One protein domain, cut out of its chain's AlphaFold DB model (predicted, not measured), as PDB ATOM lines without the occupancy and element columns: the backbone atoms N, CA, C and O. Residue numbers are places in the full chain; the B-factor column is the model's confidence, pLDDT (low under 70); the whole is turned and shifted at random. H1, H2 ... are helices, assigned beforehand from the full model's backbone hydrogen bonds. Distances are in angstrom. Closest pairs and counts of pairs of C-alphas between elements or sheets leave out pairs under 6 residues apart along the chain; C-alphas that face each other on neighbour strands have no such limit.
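Overview. This is residues 4 to 46 of the 46 residues of an uncharacterized protein of Parabacteroides merdae ATCC 43184 (UniProt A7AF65). Two long helices, H1 and H3, lie side by side and run opposite ways, and the short helix H2 sits at the end where the chain crosses from one to the other. The printed part has 43 residues with three named helices in the order H1, H2, H3 and no named strand: all helix. It is compact, with a radius of gyration of the C-alphas of 9.9 A, and elongated, spanning 29 by 17 by 12 A.

Along the chain. H1, residues 4 to 16, begins at C-alpha 4 (148.969, 146.689, 148.513) and is 18.5 A long. H2 holds residues 19 to 26. H3, residues 31 to 44, is 20.1 A long and ends at C-alpha 44 (153.973, 138.124, 142.564).

Arrangement. H1 and H3 touch at a shallow tilt of 10 degrees, opposite ways; their closest C-alphas, of Met 7 and Trp 42, are 6.0 A apart. H1 and H2 are close but not clearly touching, the C-alphas of Leu 14 and Ala 22 being closest at 6.5 A. H3 touches H2 with residues 31 to 34 alone, closest at the C-alphas of Glu 19 and Lys 31, 5.6 A. In H1, H2 and H3 every O i to N i+4 pair is within hydrogen-bond range.

Size, cuts and confidence. The C-alphas farthest apart, of Ala 20 and Ala 46, are 29.3 A apart. The printed part has no cut, and both links are tight. Residues 45 to 46 are under pLDDT 70.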
ATOM      1  N   ILE A   4     148.087 145.700 147.878       90.31
ATOM      2  CA  ILE A   4     148.969 146.689 148.513       90.31
ATOM      3  C   ILE A   4     148.538 146.965 149.960       90.31
ATOM      4  O   ILE A   4     149.385 147.015 150.849       90.31
ATOM      5  N   ASP A   5     147.235 147.106 150.220       93.06
ATOM      6  CA  ASP A   5     146.732 147.305 151.587       93.06
ATOM      7  C   ASP A   5     147.035 146.088 152.478       93.06
ATOM      8  O   ASP A   5     147.422 146.251 153.633       93.06
ATOM      9  N   ASN A   6     146.899 144.866 151.945       92.94
ATOM     10  CA  ASN A   6     147.229 143.635 152.673       92.94
ATOM     11  C   ASN A   6     148.728 143.542 152.980       92.94
ATOM     12  O   ASN A   6     149.094 143.309 154.131       92.94
ATOM     13  N   MET A   7     149.579 143.812 151.986       95.06
ATOM     14  CA  MET A   7     151.034 143.854 152.153       95.06
ATOM     15  C   MET A   7     151.445 144.860 153.231       95.06
ATOM     16  O   MET A   7     152.209 144.530 154.134       95.06
ATOM     17  N   ASN A   8     150.903 146.080 153.181       95.56
ATOM     18  CA  ASN A   8     151.227 147.125 154.150       95.56
ATOM     19  C   ASN A   8     150.774 146.763 155.570       95.56
ATOM     20  O   ASN A   8     151.489 147.051 156.529       95.56
ATOM     21  N   ASN A   9     149.616 146.113 155.719       96.25
ATOM     22  CA  ASN A   9     149.147 145.635 157.020       96.25
ATOM     23  C   ASN A   9     150.067 144.547 157.595       96.25
ATOM     24  O   ASN A   9     150.376 144.572 158.785       96.25
ATOM     25  N   GLU A  10     150.531 143.617 156.760       95.88
ATOM     26  CA  GLU A  10     151.447 142.559 157.187       95.88
ATOM     27  C   GLU A  10     152.841 143.106 157.523       95.88
ATOM     28  O   GLU A  10     153.405 142.751 158.557       95.88
ATOM     29  N   LEU A  11     153.355 144.060 156.739       96.75
ATOM     30  CA  LEU A  11     154.599 144.774 157.048       96.75
ATOM     31  C   LEU A  11     154.498 145.578 158.353       96.75
ATOM     32  O   LEU A  11     155.450 145.603 159.131       96.75
ATOM     33  N   ALA A  12     153.351 146.203 158.636       97.56
ATOM     34  CA  ALA A  12     153.123 146.897 159.903       97.56
ATOM     35  C   ALA A  12     153.084 145.924 161.093       97.56
ATOM     36  O   ALA A  12     153.656 146.213 162.148       97.56
ATOM     37  N   ALA A  13     152.461 144.753 160.920       96.75
ATOM     38  CA  ALA A  13     152.475 143.694 161.925       96.75
ATOM     39  C   ALA A  13     153.901 143.173 162.162       96.75
ATOM     40  O   ALA A  13     154.328 143.075 163.312       96.75
ATOM     41  N   LEU A  14     154.667 142.926 161.094       96.62
ATOM     42  CA  LEU A  14     156.073 142.539 161.179       96.62
ATOM     43  C   LEU A  14     156.894 143.614 161.903       96.62
ATOM     44  O   LEU A  14     157.689 143.289 162.781       96.62
ATOM     45  N   ALA A  15     156.699 144.899 161.594       96.56
ATOM     46  CA  ALA A  15     157.418 146.001 162.232       96.56
ATOM     47  C   ALA A  15     157.219 146.032 163.756       96.56
ATOM     48  O   ALA A  15     158.182 146.291 164.478       96.56
ATOM     49  N   ALA A  16     156.021 145.690 164.241       97.44
ATOM     50  CA  ALA A  16     155.704 145.616 165.666       97.44
ATOM     51  C   ALA A  16     156.296 144.385 166.388       97.44
ATOM     52  O   ALA A  16     156.387 144.399 167.615       97.44
ATOM     53  N   MET A  17     156.702 143.339 165.660       95.75
ATOM     54  CA  MET A  17     157.335 142.142 166.236       95.75
ATOM     55  C   MET A  17     158.803 142.390 166.594       95.75
ATOM     56  O   MET A  17     159.512 143.138 165.916       95.75
ATOM     57  N   SER A  18     159.308 141.708 167.618       97.12
ATOM     58  CA  SER A  18     160.753 141.592 167.833       97.12
ATOM     59  C   SER A  18     161.412 140.762 166.725       97.12
ATOM     60  O   SER A  18     160.750 140.014 166.003       97.12
ATOM     61  N   GLU A  19     162.735 140.870 166.589       95.81
ATOM     62  CA  GLU A  19     163.489 140.083 165.606       95.81
ATOM     63  C   GLU A  19     163.281 138.577 165.800       95.81
ATOM     64  O   GLU A  19     162.930 137.877 164.860       95.81
ATOM     65  N   ALA A  20     163.381 138.086 167.037       97.06
ATOM     66  CA  ALA A  20     163.208 136.666 167.340       97.06
ATOM     67  C   ALA A  20     161.802 136.140 166.992       97.06
ATOM     68  O   ALA A  20     161.661 135.000 166.548       97.06
ATOM     69  N   GLU A  21     160.760 136.953 167.188       97.25
ATOM     70  CA  GLU A  21     159.388 136.597 166.808       97.25
ATOM     71  C   GLU A  21     159.228 136.534 165.289       97.25
ATOM     72  O   GLU A  21     158.680 135.558 164.779       97.25
ATOM     73  N   ALA A  22     159.755 137.533 164.574       97.19
ATOM     74  CA  ALA A  22     159.745 137.574 163.117       97.19
ATOM     75  C   ALA A  22     160.506 136.385 162.510       97.19
ATOM     76  O   ALA A  22     159.954 135.651 161.692       97.19
ATOM     77  N   CYS A  23     161.735 136.141 162.969       96.94
ATOM     78  CA  CYS A  23     162.578 135.037 162.519       96.94
ATOM     79  C   CYS A  23     161.908 133.678 162.751       96.94
ATOM     80  O   CYS A  23     161.902 132.824 161.868       96.94
ATOM     81  N   LYS A  24     161.252 133.488 163.902       97.31
ATOM     82  CA  LYS A  24     160.510 132.255 164.194       97.31
ATOM     83  C   LYS A  24     159.255 132.094 163.334       97.31
ATOM     84  O   LYS A  24     158.951 130.976 162.929       97.31
ATOM     85  N   LEU A  25     158.507 133.174 163.101       96.75
ATOM     86  CA  LEU A  25     157.258 133.140 162.337       96.75
ATOM     87  C   LEU A  25     157.509 132.846 160.856       96.75
ATOM     88  O   LEU A  25     156.838 131.992 160.283       96.75
ATOM     89  N   TYR A  26     158.484 133.534 160.263       95.50
ATOM     90  CA  TYR A  26     158.821 133.408 158.844       95.50
ATOM     91  C   TYR A  26     159.887 132.343 158.570       95.50
ATOM     92  O   TYR A  26     160.174 132.061 157.411       95.50
ATOM     93  N   ASN A  27     160.439 131.722 159.618       97.00
ATOM     94  CA  ASN A  27     161.520 130.741 159.531       97.00
ATOM     95  C   ASN A  27     162.724 131.283 158.733       97.00
ATOM     96  O   ASN A  27     163.171 130.672 157.763       97.00
ATOM     97  N   VAL A  28     163.205 132.453 159.154       95.94
ATOM     98  CA  VAL A  28     164.346 133.181 158.575       95.94
ATOM     99  C   VAL A  28     165.370 133.514 159.648       95.94
ATOM    100  O   VAL A  28     165.038 133.525 160.834       95.94
ATOM    101  N   ASP A  29     166.597 133.825 159.237       96.12
ATOM    102  CA  ASP A  29     167.658 134.222 160.164       96.12
ATOM    103  C   ASP A  29     167.569 135.711 160.532       96.12
ATOM    104  O   ASP A  29     167.852 136.076 161.677       96.12
ATOM    105  N   TYR A  30     167.090 136.556 159.609       95.62
ATOM    106  CA  TYR A  30     166.945 137.999 159.814       95.62
ATOM    107  C   TYR A  30     165.548 138.518 159.484       95.62
ATOM    108  O   TYR A  30     164.900 138.101 158.524       95.62
ATOM    109  N   LYS A  31     165.109 139.533 160.234       94.31
ATOM    110  CA  LYS A  31     163.816 140.193 160.013       94.31
ATOM    111  C   LYS A  31     163.700 140.832 158.622       94.31
ATOM    112  O   LYS A  31     162.608 140.865 158.058       94.31
ATOM    113  N   ASP A  32     164.812 141.275 158.043       95.94
ATOM    114  CA  ASP A  32     164.847 141.827 156.685       95.94
ATOM    115  C   ASP A  32     164.504 140.780 155.609       95.94
ATOM    116  O   ASP A  32     163.880 141.118 154.602       95.94
ATOM    117  N   GLU A  33     164.819 139.499 155.830       96.31
ATOM    118  CA  GLU A  33     164.406 138.416 154.925       96.31
ATOM    119  C   GLU A  33     162.888 138.207 154.961       96.31
ATOM    120  O   GLU A  33     162.267 137.988 153.922       96.31
ATOM    121  N   ALA A  34     162.265 138.350 156.137       96.62
ATOM    122  CA  ALA A  34     160.808 138.315 156.256       96.62
ATOM    123  C   ALA A  34     160.147 139.465 155.477       96.62
ATOM    124  O   ALA A  34     159.112 139.256 154.848       96.62
ATOM    125  N   ILE A  35     160.755 140.661 155.459       96.00
ATOM    126  CA  ILE A  35     160.273 141.787 154.639       96.00
ATOM    127  C   ILE A  35     160.283 141.406 153.157       96.00
ATOM    128  O   ILE A  35     159.280 141.624 152.477       96.00
ATOM    129  N   GLN A  36     161.385 140.830 152.661       95.50
ATOM    130  CA  GLN A  36     161.471 140.401 151.261       95.50
ATOM    131  C   GLN A  36     160.417 139.342 150.937       95.50
ATOM    132  O   GLN A  36     159.703 139.501 149.954       95.50
ATOM    133  N   TYR A  37     160.216 138.339 151.799       94.38
ATOM    134  CA  TYR A  37     159.174 137.333 151.574       94.38
ATOM    135  C   TYR A  37     157.764 137.919 151.485       94.38
ATOM    136  O   TYR A  37     156.993 137.512 150.615       94.38
ATOM    137  N   ILE A  38     157.419 138.874 152.355       95.00
ATOM    138  CA  ILE A  38     156.112 139.542 152.318       95.00
ATOM    139  C   ILE A  38     155.967 140.327 151.009       95.00
ATOM    140  O   ILE A  38     154.954 140.201 150.320       95.00
ATOM    141  N   VAL A  39     156.977 141.122 150.643       94.00
ATOM    142  CA  VAL A  39     156.948 141.924 149.411       94.00
ATOM    143  C   VAL A  39     156.848 141.026 148.178       94.00
ATOM    144  O   VAL A  39     155.976 141.253 147.341       94.00
ATOM    145  N   ASP A  40     157.671 139.985 148.080       93.06
ATOM    146  CA  ASP A  40     157.679 139.048 146.955       93.06
ATOM    147  C   ASP A  40     156.338 138.320 146.825       93.06
ATOM    148  O   ASP A  40     155.779 138.248 145.732       93.06
ATOM    149  N   TYR A  41     155.763 137.847 147.934       92.44
ATOM    150  CA  TYR A  41     154.450 137.204 147.938       92.44
ATOM    151  C   TYR A  41     153.373 138.143 147.382       92.44
ATOM    152  O   TYR A  41     152.697 137.812 146.410       92.44
ATOM    153  N   TRP A  42     153.229 139.349 147.932       91.69
ATOM    154  CA  TRP A  42     152.142 140.242 147.522       91.69
ATOM    155  C   TRP A  42     152.349 140.887 146.150       91.69
ATOM    156  O   TRP A  42     151.361 141.243 145.506       91.69
ATOM    157  N   THR A  43     153.594 141.017 145.684       87.06
ATOM    158  CA  THR A  43     153.904 141.550 144.348       87.06
ATOM    159  C   THR A  43     153.846 140.489 143.251       87.06
ATOM    160  O   THR A  43     153.428 140.818 142.145       87.06
ATOM    161  N   CYS A  44     154.166 139.217 143.528       79.56
ATOM    162  CA  CYS A  44     153.973 138.124 142.564       79.56
ATOM    163  C   CYS A  44     152.507 137.691 142.404       79.56
ATOM    164  O   CYS A  44     152.180 137.021 141.425       79.56
ATOM    165  N   ILE A  45     151.634 138.036 143.353       67.56
ATOM    166  CA  ILE A  45     150.199 137.694 143.323       67.56
ATOM    167  C   ILE A  45     149.346 138.868 142.788       67.56
ATOM    168  O   ILE A  45     148.132 138.725 142.625       67.56
ATOM    169  N   ALA A  46     149.955 140.032 142.523       53.09
ATOM    170  CA  ALA A  46     149.294 141.225 141.982       53.09
ATOM    171  C   ALA A  46     149.258 141.264 140.446       53.09
ATOM    172  O   ALA A  46     150.237 140.830 139.802       53.09
TER     173      ALA A  46